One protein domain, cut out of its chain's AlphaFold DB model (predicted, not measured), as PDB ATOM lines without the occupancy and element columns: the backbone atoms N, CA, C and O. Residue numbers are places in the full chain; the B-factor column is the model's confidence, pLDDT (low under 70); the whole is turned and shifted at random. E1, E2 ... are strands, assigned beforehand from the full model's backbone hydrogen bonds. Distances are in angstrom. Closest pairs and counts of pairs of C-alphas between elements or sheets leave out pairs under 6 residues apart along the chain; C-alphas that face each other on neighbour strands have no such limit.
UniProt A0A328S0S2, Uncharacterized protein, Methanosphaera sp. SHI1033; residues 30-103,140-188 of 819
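AT A GLANCE: This is residues 30 to 103 and 140 to 188 of the 819 residues of an uncharacterized protein of Methanosphaera sp. SHI1033 (UniProt A0A328S0S2). Seven strands, E1, E2, E5, E6, E7, E8 and E11, curl into a small barrel, nearly closed, with its gap between E1 and E2. The short hairpin of E3 and E4 sits at one end of the barrel, joined to the bent E11, and a second short hairpin, E9 and E10, leads away from the wall where E8 runs on into E9. The printed part has 123 residues, with eleven named strands, E1 to E11 in chain order, and no named helix; the class is all strand. Nine strands make one branched antiparallel sheet, and E9 and E10 an antiparallel sheet of two. The whole is compact, with a radius of gyration of the C-alphas of 13.9 A, and spans 39 by 39 by 25 A.

HOW THE PARTS SIT: The large sheet is strongly twisted, and E11, residues 176 to 187, has three neighbours in it. E6, residues 91 to 100, lies on one side of E11, with N 94 and O 184 2.9 A apart. E1, residues 31 to 36, and E4, residues 66 to 68, lie on the other side, with N 183 to O 33 at 2.8 A and N 177 to O 66 at 2.7 A. E4 forms a hairpin with E3, residues 58 to 60, where N 59 and O 67 are 2.8 A apart. E7, residues 141 to 150, is antiparallel to E6, with N 99 to O 141 at 2.7 A. E7 forms a hairpin with E8, residues 153 to 157, with N 150 to O 153 at 2.8 A. E5, residues 78 to 83, is antiparallel to E8, with N 154 to O 81 at 2.8 A, and to the edge strand E2, residues 47 to 50, with N 82 to O 49 at 2.7 A. The closest C-alphas of E1 and E2 are those of Leu 35 and Tyr 48, 7.7 A apart. E9, residues 159 to 161, and E10, residues 167 to 169, form a hairpin, with N 168 to O 160 at 3.0 A.

IN THESE COORDINATES: E1 begins at C-alpha 31, (163.950, 135.052, 189.869). E11 is 30.9 A long, bends by 70 degrees at residue 179 and ends at C-alpha 187, (169.644, 130.784, 181.685). E6 is 29.4 A long and E7 28.0 A.

THE WHOLE: The C-alphas of Asn 88 and Glu 103, the two farthest apart, are 41.7 A apart. Residues 104 to 139 are not printed; C-alphas 103 and 140 are 11.5 A apart across this cut. Of the links printed whole, none is long. Mean pLDDT of the printed part is 74.3; 38 residues are under 70, among them residues 59 to 64, 71 to 76 and 86 to 91.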
ATOM      1  N   ALA A  30     167.319 131.805 189.553       60.47
ATOM      2  CA  ALA A  30     165.878 131.830 189.406       60.47
ATOM      3  C   ALA A  30     165.376 133.100 190.089       60.47
ATOM      4  O   ALA A  30     165.555 133.282 191.294       60.47
ATOM      5  N   GLU A  31     164.793 134.004 189.311       65.88
ATOM      6  CA  GLU A  31     163.950 135.052 189.869       65.88
ATOM      7  C   GLU A  31     162.508 134.567 189.786       65.88
ATOM      8  O   GLU A  31     162.050 134.193 188.705       65.88
ATOM      9  N   SER A  32     161.827 134.547 190.932       68.44
ATOM     10  CA  SER A  32     160.386 134.345 190.990       68.44
ATOM     11  C   SER A  32     159.701 135.702 190.984       68.44
ATOM     12  O   SER A  32     159.841 136.468 191.938       68.44
ATOM     13  N   ILE A  33     158.987 136.006 189.906       71.75
ATOM     14  CA  ILE A  33     158.275 137.276 189.744       71.75
ATOM     15  C   ILE A  33     156.798 137.009 189.897       71.75
ATOM     16  O   ILE A  33     156.269 136.158 189.195       71.75
ATOM     17  N   ARG A  34     156.133 137.754 190.774       74.31
ATOM     18  CA  ARG A  34     154.692 137.648 190.958       74.31
ATOM     19  C   ARG A  34     154.024 138.885 190.384       74.31
ATOM     20  O   ARG A  34     154.139 139.960 190.964       74.31
ATOM     21  N   LEU A  35     153.339 138.726 189.257       72.44
ATOM     22  CA  LEU A  35     152.457 139.773 188.739       72.44
ATOM     23  C   LEU A  35     151.115 139.694 189.452       72.44
ATOM     24  O   LEU A  35     150.625 138.593 189.691       72.44
ATOM     25  N   GLN A  36     150.561 140.853 189.802       69.94
ATOM     26  CA  GLN A  36     149.265 140.989 190.449       69.94
ATOM     27  C   GLN A  36     148.422 141.985 189.646       69.94
ATOM     28  O   GLN A  36     148.585 143.192 189.791       69.94
ATOM     29  N   GLY A  37     147.538 141.475 188.788       67.88
ATOM     30  CA  GLY A  37     146.633 142.309 187.988       67.88
ATOM     31  C   GLY A  37     147.344 143.193 186.952       67.88
ATOM     32  O   GLY A  37     148.286 142.752 186.291       67.88
ATOM     33  N   ALA A  38     146.869 144.433 186.809       65.12
ATOM     34  CA  ALA A  38     147.374 145.429 185.857       65.12
ATOM     35  C   ALA A  38     148.615 146.203 186.349       65.12
ATOM     36  O   ALA A  38     149.189 147.002 185.604       65.12
ATOM     37  N   ASP A  39     149.037 145.989 187.598       72.12
ATOM     38  CA  ASP A  39     150.161 146.716 188.176       72.12
ATOM     39  C   ASP A  39     151.489 146.305 187.528       72.12
ATOM     40  O   ASP A  39     151.795 145.127 187.323       72.12
ATOM     41  N   ALA A  40     152.324 147.303 187.236       77.12
ATOM     42  CA  ALA A  40     153.685 147.073 186.781       77.12
ATOM     43  C   ALA A  40     154.533 146.515 187.934       77.12
ATOM     44  O   ALA A  40     154.677 147.159 188.974       77.12
ATOM     45  N   TYR A  41     155.160 145.356 187.738       79.94
ATOM     46  CA  TYR A  41     156.108 144.808 188.706       79.94
ATOM     47  C   TYR A  41     157.541 145.030 188.233       79.94
ATOM     48  O   TYR A  41     157.929 144.564 187.162       79.94
ATOM     49  N   THR A  42     158.366 145.701 189.034       78.75
ATOM     50  CA  THR A  42     159.798 145.851 188.746       78.75
ATOM     51  C   THR A  42     160.581 144.686 189.343       78.75
ATOM     52  O   THR A  42     160.860 144.660 190.541       78.75
ATOM     53  N   GLY A  43     160.938 143.724 188.492       71.12
ATOM     54  CA  GLY A  43     161.887 142.663 188.822       71.12
ATOM     55  C   GLY A  43     163.338 143.110 188.637       71.12
ATOM     56  O   GLY A  43     163.633 144.245 188.255       71.12
ATOM     57  N   LYS A  44     164.274 142.196 188.885       70.81
ATOM     58  CA  LYS A  44     165.721 142.437 188.814       70.81
ATOM     59  C   LYS A  44     166.196 142.777 187.402       70.81
ATOM     60  O   LYS A  44     167.191 143.485 187.257       70.81
ATOM     61  N   PHE A  45     165.520 142.257 186.376       70.31
ATOM     62  CA  PHE A  45     165.955 142.383 184.981       70.31
ATOM     63  C   PHE A  45     165.114 143.357 184.140       70.31
ATOM     64  O   PHE A  45     165.649 143.968 183.216       70.31
ATOM     65  N   ALA A  46     163.830 143.539 184.454       79.06
ATOM     66  CA  ALA A  46     162.957 144.516 183.802       79.06
ATOM     67  C   ALA A  46     161.766 144.886 184.697       79.06
ATOM     68  O   ALA A  46     161.520 144.268 185.729       79.06
ATOM     69  N   THR A  47     161.004 145.891 184.272       81.94
ATOM     70  CA  THR A  47     159.621 146.066 184.723       81.94
ATOM     71  C   THR A  47     158.694 145.314 183.780       81.94
ATOM     72  O   THR A  47     158.820 145.441 182.562       81.94
ATOM     73  N   TYR A  48     157.802 144.523 184.360       84.06
ATOM     74  CA  TYR A  48     156.871 143.621 183.703       84.06
ATOM     75  C   TYR A  48     155.476 144.217 183.843       84.06
ATOM     76  O   TYR A  48     155.015 144.446 184.961       84.06
ATOM     77  N   LEU A  49     154.828 144.491 182.718       83.94
ATOM     78  CA  LEU A  49     153.496 145.082 182.676       83.94
ATOM     79  C   LEU A  49     152.593 144.231 181.796       83.94
ATOM     80  O   LEU A  49     152.943 143.938 180.655       83.94
ATOM     81  N   LEU A  50     151.431 143.847 182.307       82.19
ATOM     82  CA  LEU A  50     150.424 143.174 181.503       82.19
ATOM     83  C   LEU A  50     149.936 144.094 180.375       82.19
ATOM     84  O   LEU A  50     149.550 145.236 180.613       82.19
ATOM     85  N   ASP A  51     149.933 143.598 179.139       82.12
ATOM     86  CA  ASP A  51     149.485 144.377 177.987       82.12
ATOM     87  C   ASP A  51     148.006 144.124 177.678       82.12
ATOM     88  O   ASP A  51     147.645 143.327 176.808       82.12
ATOM     89  N   GLU A  52     147.134 144.822 178.400       73.44
ATOM     90  CA  GLU A  52     145.678 144.718 178.242       73.44
ATOM     91  C   GLU A  52     145.200 144.987 176.809       73.44
ATOM     92  O   GLU A  52     144.258 144.352 176.337       73.44
ATOM     93  N   SER A  53     145.886 145.867 176.069       75.94
ATOM     94  CA  SER A  53     145.499 146.231 174.701       75.94
ATOM     95  C   SER A  53     145.611 145.066 173.710       75.94
ATOM     96  O   SER A  53     144.883 145.023 172.715       75.94
ATOM     97  N   ARG A  54     146.500 144.100 173.984       74.19
ATOM     98  CA  ARG A  54     146.718 142.907 173.148       74.19
ATOM     99  C   ARG A  54     145.971 141.669 173.649       74.19
ATOM    100  O   ARG A  54     145.785 140.727 172.879       74.19
ATOM    101  N   ASN A  55     145.470 141.681 174.882       70.81
ATOM    102  CA  ASN A  55     144.788 140.554 175.528       70.81
ATOM    103  C   ASN A  55     143.258 140.536 175.287       70.81
ATOM    104  O   ASN A  55     142.482 140.255 176.185       70.81
ATOM    105  N   THR A  56     142.784 140.784 174.059       66.12
ATOM    106  CA  THR A  56     141.339 140.972 173.749       66.12
ATOM    107  C   THR A  56     140.404 139.763 173.970       66.12
ATOM    108  O   THR A  56     139.187 139.897 173.823       66.12
ATOM    109  N   SER A  57     140.941 138.579 174.277       68.56
ATOM    110  CA  SER A  57     140.166 137.370 174.622       68.56
ATOM    111  C   SER A  57     140.169 137.059 176.121       68.56
ATOM    112  O   SER A  57     139.560 136.077 176.537       68.56
ATOM    113  N   VAL A  58     140.847 137.890 176.915       70.38
ATOM    114  CA  VAL A  58     140.973 137.765 178.365       70.38
ATOM    115  C   VAL A  58     140.490 139.071 178.992       70.38
ATOM    116  O   VAL A  58     141.048 140.135 178.740       70.38
ATOM    117  N   GLY A  59     139.415 139.004 179.768       68.62
ATOM    118  CA  GLY A  59     138.867 140.132 180.511       68.62
ATOM    119  C   GLY A  59     139.498 140.219 181.887       68.62
ATOM    120  O   GLY A  59     139.791 139.191 182.487       68.62
ATOM    121  N   ILE A  60     139.693 141.434 182.387       68.56
ATOM    122  CA  ILE A  60     140.040 141.659 183.790       68.56
ATOM    123  C   ILE A  60     138.766 142.107 184.488       68.56
ATOM    124  O   ILE A  60     138.154 143.104 184.094       68.56
ATOM    125  N   ASP A  61     138.331 141.342 185.480       67.62
ATOM    126  CA  ASP A  61     137.161 141.711 186.263       67.62
ATOM    127  C   ASP A  61     137.508 142.749 187.347       67.62
ATOM    128  O   ASP A  61     138.658 143.136 187.551       67.62
ATOM    129  N   LYS A  62     136.498 143.220 188.085       61.38
ATOM    130  CA  LYS A  62     136.680 144.220 189.156       61.38
ATOM    131  C   LYS A  62     137.541 143.744 190.343       61.38
ATOM    132  O   LYS A  62     137.729 144.518 191.280       61.38
ATOM    133  N   TYR A  63     137.976 142.485 190.353       62.06
ATOM    134  CA  TYR A  63     138.818 141.889 191.391       62.06
ATOM    135  C   TYR A  63     140.218 141.523 190.865       62.06
ATOM    136  O   TYR A  63     140.949 140.782 191.526       62.06
ATOM    137  N   ASP A  64     140.592 142.062 189.699       63.97
ATOM    138  CA  ASP A  64     141.850 141.833 188.984       63.97
ATOM    139  C   ASP A  64     142.062 140.387 188.507       63.97
ATOM    140  O   ASP A  64     143.183 140.016 188.154       63.97
ATOM    141  N   THR A  65     141.022 139.547 188.505       71.25
ATOM    142  CA  THR A  65     141.120 138.172 187.993       71.25
ATOM    143  C   THR A  65     140.984 138.152 186.473       71.25
ATOM    144  O   THR A  65     140.304 139.002 185.896       71.25
ATOM    145  N   PHE A  66     141.655 137.201 185.817       72.75
ATOM    146  CA  PHE A  66     141.611 137.073 184.360       72.75
ATOM    147  C   PHE A  66     140.536 136.067 183.960       72.75
ATOM    148  O   PHE A  66     140.653 134.891 184.278       72.75
ATOM    149  N   GLU A  67     139.520 136.491 183.227       76.81
ATOM    150  CA  GLU A  67     138.463 135.616 182.724       76.81
ATOM    151  C   GLU A  67     138.612 135.402 181.218       76.81
ATOM    152  O   GLU A  67     138.811 136.350 180.455       76.81
ATOM    153  N   ILE A  68     138.491 134.158 180.757       75.88
ATOM    154  CA  ILE A  68     138.399 133.877 179.321       75.88
ATOM    155  C   ILE A  68     137.001 134.256 178.830       75.88
ATOM    156  O   ILE A  68     136.036 133.539 179.079       75.88
ATOM    157  N   LEU A  69     136.912 135.364 178.090       72.19
ATOM    158  CA  LEU A  69     135.639 135.957 177.656       72.19
ATOM    159  C   LEU A  69     135.004 135.277 176.434       72.19
ATOM    160  O   LEU A  69     133.889 135.621 176.059       72.19
ATOM    161  N   LYS A  70     135.753 134.419 175.734       72.06
ATOM    162  CA  LYS A  70     135.310 133.672 174.546       72.06
ATOM    163  C   LYS A  70     136.272 132.524 174.256       72.06
ATOM    164  O   LYS A  70     137.451 132.616 174.603       72.06
ATOM    165  N   ASP A  71     135.803 131.501 173.549       67.94
ATOM    166  CA  ASP A  71     136.640 130.368 173.143       67.94
ATOM    167  C   ASP A  71     137.932 130.804 172.426       67.94
ATOM    168  O   ASP A  71     137.945 131.661 171.531       67.94
ATOM    169  N   LEU A  72     139.049 130.197 172.832       69.81
ATOM    170  CA  LEU A  72     140.377 130.552 172.345       69.81
ATOM    171  C   LEU A  72     140.616 130.008 170.925       69.81
ATOM    172  O   LEU A  72     140.721 128.805 170.705       69.81
ATOM    173  N   THR A  73     140.810 130.904 169.955       64.69
ATOM    174  CA  THR A  73     141.315 130.563 168.609       64.69
ATOM    175  C   THR A  73     142.847 130.464 168.599       64.69
ATOM    176  O   THR A  73     143.475 131.124 169.422       64.69
ATOM    177  N   PRO A  74     143.492 129.765 167.641       61.34
ATOM    178  CA  PRO A  74     144.959 129.664 167.555       61.34
ATOM    179  C   PRO A  74     145.726 131.002 167.608       61.34
ATOM    180  O   PRO A  74     146.876 131.037 168.034       61.34
ATOM    181  N   ASN A  75     145.086 132.113 167.222       58.59
ATOM    182  CA  ASN A  75     145.680 133.454 167.222       58.59
ATOM    183  C   ASN A  75     145.469 134.234 168.536       58.59
ATOM    184  O   ASN A  75     146.052 135.301 168.713       58.59
ATOM    185  N   THR A  76     144.641 133.732 169.456       61.25
ATOM    186  CA  THR A  76     144.275 134.398 170.719       61.25
ATOM    187  C   THR A  76     144.727 133.627 171.962       61.25
ATOM    188  O   THR A  76     144.242 133.891 173.054       61.25
ATOM    189  N   GLN A  77     145.637 132.662 171.817       72.50
ATOM    190  CA  GLN A  77     146.062 131.771 172.903       72.50
ATOM    191  C   GLN A  77     147.281 132.284 173.688       72.50
ATOM    192  O   GLN A  77     148.106 131.476 174.109       72.50
ATOM    193  N   TYR A  78     147.442 133.595 173.879       83.31
ATOM    194  CA  TYR A  78     148.562 134.122 174.662       83.31
ATOM    195  C   TYR A  78     148.125 135.224 175.621       83.31
ATOM    196  O   TYR A  78     147.287 136.048 175.261       83.31
ATOM    197  N   ILE A  79     148.761 135.271 176.793       83.50
ATOM    198  CA  ILE A  79     148.828 136.470 177.630       83.50
ATOM    199  C   ILE A  79     150.112 137.219 177.270       83.50
ATOM    200  O   ILE A  79     151.205 136.643 177.283       83.50
ATOM    201  N   TYR A  80     149.983 138.500 176.936       86.75
ATOM    202  CA  TYR A  80     151.106 139.362 176.575       86.75
ATOM    203  C   TYR A  80     151.569 140.202 177.767       86.75
ATOM    204  O   TYR A  80     150.773 140.924 178.367       86.75
ATOM    205  N   ILE A  81     152.868 140.146 178.061       85.69
ATOM    206  CA  ILE A  81     153.547 140.994 179.049       85.69
ATOM    207  C   ILE A  81     154.572 141.871 178.329       85.69
ATOM    208  O   ILE A  81     155.417 141.375 177.585       85.69
ATOM    209  N   THR A  82     154.526 143.174 178.566       87.00
ATOM    210  CA  THR A  82     155.502 144.151 178.081       87.00
ATOM    211  C   THR A  82     156.649 144.300 179.079       87.00
ATOM    212  O   THR A  82     156.436 144.423 180.284       87.00
ATOM    213  N   LEU A  83     157.877 144.308 178.561       84.25
ATOM    214  CA  LEU A  83     159.122 144.474 179.306       84.25
ATOM    215  C   LEU A  83     159.668 145.890 179.099       84.25
ATOM    216  O   LEU A  83     159.741 146.374 177.969       84.25
ATOM    217  N   SER A  84     160.108 146.550 180.173       82.44
ATOM    218  CA  SER A  84     160.654 147.914 180.089       82.44
ATOM    219  C   SER A  84     161.974 148.022 179.320       82.44
ATOM    220  O   SER A  84     162.294 149.102 178.841       82.44
ATOM    221  N   ASN A  85     162.744 146.933 179.217       72.62
ATOM    222  CA  ASN A  85     164.017 146.856 178.499       72.62
ATOM    223  C   ASN A  85     164.177 145.479 177.844       72.62
ATOM    224  O   ASN A  85     163.636 144.486 178.331       72.62
ATOM    225  N   LEU A  86     164.975 145.419 176.778       62.84
ATOM    226  CA  LEU A  86     165.314 144.170 176.104       62.84
ATOM    227  C   LEU A  86     166.364 143.427 176.939       62.84
ATOM    228  O   LEU A  86     167.510 143.867 177.044       62.84
ATOM    229  N   ILE A  87     165.963 142.330 177.579       60.72
ATOM    230  CA  ILE A  87     166.876 141.489 178.360       60.72
ATOM    231  C   ILE A  87     167.569 140.491 177.414       60.72
ATOM    232  O   ILE A  87     167.008 140.095 176.395       60.72
ATOM    233  N   ASN A  88     168.811 140.138 177.758       58.19
ATOM    234  CA  ASN A  88     169.705 139.187 177.091       58.19
ATOM    235  C   ASN A  88     168.975 137.969 176.477       58.19
ATOM    236  O   ASN A  88     168.158 137.340 177.146       58.19
ATOM    237  N   GLN A  89     169.330 137.605 175.238       58.56
ATOM    238  CA  GLN A  89     168.721 136.513 174.454       58.56
ATOM    239  C   GLN A  89     168.895 135.119 175.085       58.56
ATOM    240  O   GLN A  89     168.258 134.166 174.650       58.56
ATOM    241  N   ASN A  90     169.721 135.007 176.130       63.56
ATOM    242  CA  ASN A  90     170.068 133.742 176.771       63.56
ATOM    243  C   ASN A  90     169.217 133.410 178.019       63.56
ATOM    244  O   ASN A  90     169.718 132.784 178.957       63.56
ATOM    245  N   LEU A  91     167.958 133.857 178.086       69.38
ATOM    246  CA  LEU A  91     167.027 133.542 179.179       69.38
ATOM    247  C   LEU A  91     165.814 132.760 178.664       69.38
ATOM    248  O   LEU A  91     165.180 133.137 177.683       69.38
ATOM    249  N   GLN A  92     165.472 131.687 179.370       78.00
ATOM    250  CA  GLN A  92     164.208 130.972 179.265       78.00
ATOM    251  C   GLN A  92     163.249 131.478 180.342       78.00
ATOM    252  O   GLN A  92     163.641 131.697 181.491       78.00
ATOM    253  N   TYR A  93     161.987 131.647 179.964       82.81
ATOM    254  CA  TYR A  93     160.933 132.156 180.830       82.81
ATOM    255  C   TYR A  93     159.872 131.076 180.974       82.81
ATOM    256  O   TYR A  93     159.287 130.649 179.985       82.81
ATOM    257  N   THR A  94     159.575 130.675 182.202       85.38
ATOM    258  CA  THR A  94     158.382 129.880 182.505       85.38
ATOM    259  C   THR A  94     157.403 130.730 183.288       85.38
ATOM    260  O   THR A  94     157.826 131.536 184.114       85.38
ATOM    261  N   ALA A  95     156.111 130.568 183.036       85.50
ATOM    262  CA  ALA A  95     155.059 131.210 183.812       85.50
ATOM    263  C   ALA A  95     154.168 130.140 184.425       85.50
ATOM    264  O   ALA A  95     153.660 129.268 183.717       85.50
ATOM    265  N   THR A  96     153.980 130.223 185.737       84.94
ATOM    266  CA  THR A  96     152.994 129.450 186.474       84.94
ATOM    267  C   THR A  96     151.743 130.296 186.660       84.94
ATOM    268  O   THR A  96     151.772 131.329 187.331       84.94
ATOM    269  N   MET A  97     150.646 129.859 186.051       84.56
ATOM    270  CA  MET A  97     149.333 130.490 186.160       84.56
ATOM    271  C   MET A  97     148.433 129.626 187.037       84.56
ATOM    272  O   MET A  97     148.454 128.400 186.918       84.56
ATOM    273  N   TYR A  98     147.632 130.265 187.888       82.38
ATOM    274  CA  TYR A  98     146.673 129.589 188.760       82.38
ATOM    275  C   TYR A  98     145.262 129.830 188.230       82.38
ATOM    276  O   TYR A  98     144.897 130.980 188.018       82.38
ATOM    277  N   TYR A  99     144.480 128.781 188.002       78.38
ATOM    278  CA  TYR A  99     143.157 128.850 187.387       78.38
ATOM    279  C   TYR A  99     142.124 127.983 188.103       78.38
ATOM    280  O   TYR A  99     142.444 126.984 188.746       78.38
ATOM    281  N   GLN A 100     140.868 128.382 187.965       74.75
ATOM    282  CA  GLN A 100     139.699 127.638 188.384       74.75
ATOM    283  C   GLN A 100     138.790 127.499 187.162       74.75
ATOM    284  O   GLN A 100     138.347 128.485 186.569       74.75
ATOM    285  N   THR A 101     138.548 126.260 186.752       65.38
ATOM    286  CA  THR A 101     137.481 125.962 185.796       65.38
ATOM    287  C   THR A 101     136.143 126.118 186.506       65.38
ATOM    288  O   THR A 101     136.080 125.800 187.697       65.38
ATOM    289  N   PRO A 102     135.070 126.550 185.828       61.19
ATOM    290  CA  PRO A 102     133.756 126.580 186.452       61.19
ATOM    291  C   PRO A 102     133.414 125.171 186.956       61.19
ATOM    292  O   PRO A 102     133.226 124.251 186.157       61.19
ATOM    293  N   GLU A 103     133.382 124.970 188.273       56.88
ATOM    294  CA  GLU A 103     132.737 123.780 188.815       56.88
ATOM    295  C   GLU A 103     131.242 123.896 188.525       56.88
ATOM    296  O   GLU A 103     130.666 124.987 188.532       56.88
ATOM    297  N   TYR A 140     143.031 127.044 193.769       72.50
ATOM    298  CA  TYR A 140     143.191 127.057 192.308       72.50
ATOM    299  C   TYR A 140     144.088 125.906 191.824       72.50
ATOM    300  O   TYR A 140     145.076 125.549 192.468       72.50
ATOM    301  N   GLN A 141     143.800 125.370 190.636       78.56
ATOM    302  CA  GLN A 141     144.738 124.512 189.903       78.56
ATOM    303  C   GLN A 141     145.869 125.367 189.322       78.56
ATOM    304  O   GLN A 141     145.678 126.549 189.059       78.56
ATOM    305  N   SER A 142     147.058 124.805 189.099       82.50
ATOM    306  CA  SER A 142     148.181 125.543 188.502       82.50
ATOM    307  C   SER A 142     148.706 124.863 187.249       82.50
ATOM    308  O   SER A 142     148.826 123.638 187.225       82.50
ATOM    309  N   ILE A 143     149.122 125.650 186.261       82.50
ATOM    310  CA  ILE A 143     149.907 125.167 185.125       82.50
ATOM    311  C   ILE A 143     151.202 125.952 185.009       82.50
ATOM    312  O   ILE A 143     151.202 127.154 185.247       82.50
ATOM    313  N   THR A 144     152.275 125.294 184.578       84.69
ATOM    314  CA  THR A 144     153.531 125.956 184.218       84.69
ATOM    315  C   THR A 144     153.775 125.788 182.729       84.69
ATOM    316  O   THR A 144     153.839 124.661 182.240       84.69
ATOM    317  N   VAL A 145     153.932 126.900 182.017       84.25
ATOM    318  CA  VAL A 145     154.165 126.919 180.567       84.25
ATOM    319  C   VAL A 145     155.450 127.666 180.219       84.25
ATOM    320  O   VAL A 145     155.844 128.603 180.914       84.25
ATOM    321  N   GLN A 146     156.108 127.255 179.134       85.19
ATOM    322  CA  GLN A 146     157.240 127.989 178.563       85.19
ATOM    323  C   GLN A 146     156.729 129.211 177.801       85.19
ATOM    324  O   GLN A 146     155.801 129.110 177.004       85.19
ATOM    325  N   CYS A 147     157.334 130.365 178.049       86.88
ATOM    326  CA  CYS A 147     156.984 131.624 177.410       86.88
ATOM    327  C   CYS A 147     157.959 131.934 176.270       86.88
ATOM    328  O   CYS A 147     159.144 131.600 176.340       86.88
ATOM    329  N   THR A 148     157.486 132.657 175.258       86.56
ATOM    330  CA  THR A 148     158.309 133.088 174.119       86.56
ATOM    331  C   THR A 148     158.526 134.596 174.171       86.56
ATOM    332  O   THR A 148     157.557 135.350 174.272       86.56
ATOM    333  N   GLN A 149     159.778 135.053 174.093       84.38
ATOM    334  CA  GLN A 149     160.104 136.480 174.020       84.38
ATOM    335  C   GLN A 149     160.255 136.930 172.560       84.38
ATOM    336  O   GLN A 149     161.038 136.365 171.802       84.38
ATOM    337  N   GLU A 150     159.553 137.997 172.184       84.44
ATOM    338  CA  GLU A 150     159.705 138.698 170.909       84.44
ATOM    339  C   GLU A 150     159.935 140.191 171.180       84.44
ATOM    340  O   GLU A 150     159.029 140.924 171.587       84.44
ATOM    341  N   GLY A 151     161.177 140.648 170.996       84.62
ATOM    342  CA  GLY A 151     161.581 142.009 171.353       84.62
ATOM    343  C   GLY A 151     161.366 142.290 172.846       84.62
ATOM    344  O   GLY A 151     161.910 141.589 173.698       84.62
ATOM    345  N   ASN A 152     160.548 143.300 173.150       86.56
ATOM    346  CA  ASN A 152     160.164 143.681 174.516       86.56
ATOM    347  C   ASN A 152     158.839 143.041 174.969       86.56
ATOM    348  O   ASN A 152     158.213 143.530 175.902       86.56
ATOM    349  N   THR A 153     158.351 142.003 174.285       86.00
ATOM    350  CA  THR A 153     157.103 141.316 174.648       86.00
ATOM    351  C   THR A 153     157.381 139.872 175.027       86.00
ATOM    352  O   THR A 153     158.007 139.144 174.263       86.00
ATOM    353  N   LEU A 154     156.856 139.443 176.169       86.75
ATOM    354  CA  LEU A 154     156.795 138.047 176.572       86.75
ATOM    355  C   LEU A 154     155.388 137.499 176.311       86.75
ATOM    356  O   LEU A 154     154.396 138.117 176.696       86.75
ATOM    357  N   LYS A 155     155.307 136.346 175.646       89.25
ATOM    358  CA  LYS A 155     154.059 135.650 175.321       89.25
ATOM    359  C   LYS A 155     153.931 134.406 176.187       89.25
ATOM    360  O   LYS A 155     154.753 133.499 176.072       89.25
ATOM    361  N   ILE A 156     152.897 134.354 177.016       88.38
ATOM    362  CA  ILE A 156     152.570 133.191 177.845       88.38
ATOM    363  C   ILE A 156     151.493 132.383 177.122       88.38
ATOM    364  O   ILE A 156     150.396 132.911 176.950       88.38
ATOM    365  N   PRO A 157     151.755 131.151 176.664       85.75
ATOM    366  CA  PRO A 157     150.747 130.376 175.954       85.75
ATOM    367  C   PRO A 157     149.632 129.889 176.891       85.75
ATOM    368  O   PRO A 157     149.875 129.443 178.008       85.75
ATOM    369  N   LEU A 158     148.400 129.923 176.390       81.31
ATOM    370  CA  LEU A 158     147.192 129.352 176.997       81.31
ATOM    371  C   LEU A 158     146.828 127.988 176.370       81.31
ATOM    372  O   LEU A 158     145.673 127.556 176.398       81.31
ATOM    373  N   TYR A 159     147.818 127.303 175.794       78.12
ATOM    374  CA  TYR A 159     147.721 125.956 175.227       78.12
ATOM    375  C   TYR A 159     148.891 125.082 175.708       78.12
ATOM    376  O   TYR A 159     149.944 125.605 176.078       78.12
ATOM    377  N   ILE A 160     148.716 123.758 175.670       69.00
ATOM    378  CA  ILE A 160     149.828 122.797 175.742       69.00
ATOM    379  C   ILE A 160     150.092 122.303 174.320       69.00
ATOM    380  O   ILE A 160     149.159 122.058 173.551       69.00
ATOM    381  N   GLU A 161     151.366 122.197 173.957       72.38
ATOM    382  CA  GLU A 161     151.805 121.622 172.687       72.38
ATOM    383  C   GLU A 161     152.150 120.144 172.904       72.38
ATOM    384  O   GLU A 161     152.968 119.822 173.769       72.38
ATOM    385  N   GLY A 162     151.483 119.248 172.175       69.50
ATOM    386  CA  GLY A 162     151.775 117.814 172.191       69.50
ATOM    387  C   GLY A 162     153.119 117.492 171.532       69.50
ATOM    388  O   GLY A 162     153.676 118.310 170.801       69.50
ATOM    389  N   GLU A 163     153.640 116.277 171.744       70.44
ATOM    390  CA  GLU A 163     154.896 115.813 171.114       70.44
ATOM    391  C   GLU A 163     154.853 115.843 169.573       70.44
ATOM    392  O   GLU A 163     155.892 115.882 168.918       70.44
ATOM    393  N   ASP A 164     153.653 115.853 168.992       70.88
ATOM    394  CA  ASP A 164     153.388 115.952 167.556       70.88
ATOM    395  C   ASP A 164     153.215 117.401 167.049       70.88
ATOM    396  O   ASP A 164     152.929 117.612 165.869       70.88
ATOM    397  N   GLY A 165     153.390 118.403 167.919       68.75
ATOM    398  CA  GLY A 165     153.215 119.823 167.602       68.75
ATOM    399  C   GLY A 165     151.754 120.284 167.568       68.75
ATOM    400  O   GLY A 165     151.474 121.425 167.186       68.75
ATOM    401  N   THR A 166     150.792 119.431 167.947       75.69
ATOM    402  CA  THR A 166     149.387 119.846 168.036       75.69
ATOM    403  C   THR A 166     149.167 120.750 169.249       75.69
ATOM    404  O   THR A 166     149.558 120.438 170.374       75.69
ATOM    405  N   LYS A 167     148.543 121.913 169.024       74.31
ATOM    406  CA  LYS A 167     148.207 122.874 170.082       74.31
ATOM    407  C   LYS A 167     146.802 122.600 170.591       74.31
ATOM    408  O   LYS A 167     145.828 122.890 169.895       74.31
ATOM    409  N   GLN A 168     146.693 122.076 171.804       68.25
ATOM    410  CA  GLN A 168     145.409 121.885 172.468       68.25
ATOM    411  C   GLN A 168     145.177 123.041 173.447       68.25
ATOM    412  O   GLN A 168     145.959 123.241 174.380       68.25
ATOM    413  N   GLY A 169     144.119 123.830 173.221       67.88
ATOM    414  CA  GLY A 169     143.706 124.877 174.158       67.88
ATOM    415  C   GLY A 169     143.396 124.260 175.521       67.88
ATOM    416  O   GLY A 169     142.688 123.258 175.587       67.88
ATOM    417  N   ILE A 170     143.960 124.821 176.591       65.31
ATOM    418  CA  ILE A 170     143.840 124.227 177.934       65.31
ATOM    419  C   ILE A 170     142.493 124.595 178.583       65.31
ATOM    420  O   ILE A 170     142.027 123.898 179.479       65.31
ATOM    421  N   TYR A 171     141.852 125.677 178.130       72.62
ATOM    422  CA  TYR A 171     140.796 126.358 178.878       72.62
ATOM    423  C   TYR A 171     139.582 126.699 178.011       72.62
ATOM    424  O   TYR A 171     139.733 127.075 176.846       72.62
ATOM    425  N   THR A 172     138.389 126.604 178.597       71.06
ATOM    426  CA  THR A 172     137.106 126.981 177.979       71.06
ATOM    427  C   THR A 172     136.684 128.391 178.396       71.06
ATOM    428  O   THR A 172     137.213 128.936 179.371       71.06
ATOM    429  N   GLU A 173     135.708 128.974 177.694       73.19
ATOM    430  CA  GLU A 173     135.012 130.199 178.121       73.19
ATOM    431  C   GLU A 173     134.606 130.133 179.611       73.19
ATOM    432  O   GLU A 173     134.221 129.073 180.116       73.19
ATOM    433  N   ASN A 174     134.728 131.262 180.317       71.56
ATOM    434  CA  ASN A 174     134.518 131.429 181.765       71.56
ATOM    435  C   ASN A 174     135.564 130.765 182.683       71.56
ATOM    436  O   ASN A 174     135.368 130.706 183.897       71.56
ATOM    437  N   THR A 175     136.684 130.259 182.157       76.69
ATOM    438  CA  THR A 175     137.817 129.897 183.026       76.69
ATOM    439  C   THR A 175     138.376 131.159 183.678       76.69
ATOM    440  O   THR A 175     138.718 132.112 182.972       76.69
ATOM    441  N   ILE A 176     138.502 131.144 185.006       74.44
ATOM    442  CA  ILE A 176     139.013 132.270 185.791       74.44
ATOM    443  C   ILE A 176     140.440 131.950 186.228       74.44
ATOM    444  O   ILE A 176     140.670 130.994 186.967       74.44
ATOM    445  N   PHE A 177     141.407 132.764 185.824       76.06
ATOM    446  CA  PHE A 177     142.735 132.765 186.418       76.06
ATOM    447  C   PHE A 177     142.794 133.735 187.579       76.06
ATOM    448  O   PHE A 177     142.262 134.846 187.544       76.06
ATOM    449  N   SER A 178     143.532 133.328 188.599       75.62
ATOM    450  CA  SER A 178     143.992 134.250 189.612       75.62
ATOM    451  C   SER A 178     144.742 135.410 188.969       75.62
ATOM    452  O   SER A 178     145.497 135.240 188.011       75.62
ATOM    453  N   ARG A 179     144.631 136.576 189.602       71.38
ATOM    454  CA  ARG A 179     145.472 137.743 189.330       71.38
ATOM    455  C   ARG A 179     146.973 137.477 189.484       71.38
ATOM    456  O   ARG A 179     147.764 138.338 189.120       71.38
ATOM    457  N   LEU A 180     147.351 136.338 190.076       73.44
ATOM    458  CA  LEU A 180     148.725 135.931 190.337       73.44
ATOM    459  C   LEU A 180     149.310 135.110 189.183       73.44
ATOM    460  O   LEU A 180     148.855 134.001 188.907       73.44
ATOM    461  N   ILE A 181     150.389 135.621 188.589       78.62
ATOM    462  CA  ILE A 181     151.249 134.864 187.669       78.62
ATOM    463  C   ILE A 181     152.654 134.819 188.265       78.62
ATOM    464  O   ILE A 181     153.270 135.868 188.459       78.62
ATOM    465  N   ASP A 182     153.152 133.615 188.554       81.06
ATOM    466  CA  ASP A 182     154.507 133.398 189.062       81.06
ATOM    467  C   ASP A 182     155.447 133.077 187.875       81.06
ATOM    468  O   ASP A 182     155.390 131.985 187.316       81.06
ATOM    469  N   PHE A 183     156.337 133.988 187.474       79.38
ATOM    470  CA  PHE A 183     157.380 133.687 186.482       79.38
ATOM    471  C   PHE A 183     158.600 133.078 187.143       79.38
ATOM    472  O   PHE A 183     159.016 133.544 188.196       79.38
ATOM    473  N   THR A 184     159.227 132.114 186.475       79.88
ATOM    474  CA  THR A 184     160.580 131.653 186.787       79.88
ATOM    475  C   THR A 184     161.477 131.853 185.570       79.88
ATOM    476  O   THR A 184     161.200 131.333 184.487       79.88
ATOM    477  N   LEU A 185     162.553 132.618 185.755       74.00
ATOM    478  CA  LEU A 185     163.565 132.886 184.730       74.00
ATOM    479  C   LEU A 185     164.774 131.969 184.929       74.00
ATOM    480  O   LEU A 185     165.274 131.874 186.045       74.00
ATOM    481  N   THR A 186     165.280 131.347 183.864       68.38
ATOM    482  CA  THR A 186     166.488 130.499 183.890       68.38
ATOM    483  C   THR A 186     167.399 130.794 182.698       68.38
ATOM    484  O   THR A 186     166.913 131.150 181.635       68.38
ATOM    485  N   LEU A 187     168.720 130.633 182.825       59.66
ATOM    486  CA  LEU A 187     169.644 130.784 181.685       59.66
ATOM    487  C   LEU A 187     169.440 129.653 180.659       59.66
ATOM    488  O   LEU A 187     169.372 128.487 181.047       59.66
ATOM    489  N   SER A 188     169.358 129.995 179.369       57.38
ATOM    490  CA  SER A 188     169.163 129.041 178.265       57.38
ATOM    491  C   SER A 188     170.386 128.155 178.025       57.38
ATOM    492  O   SER A 188     170.226 126.983 177.702       57.38
TER     493      SER A 188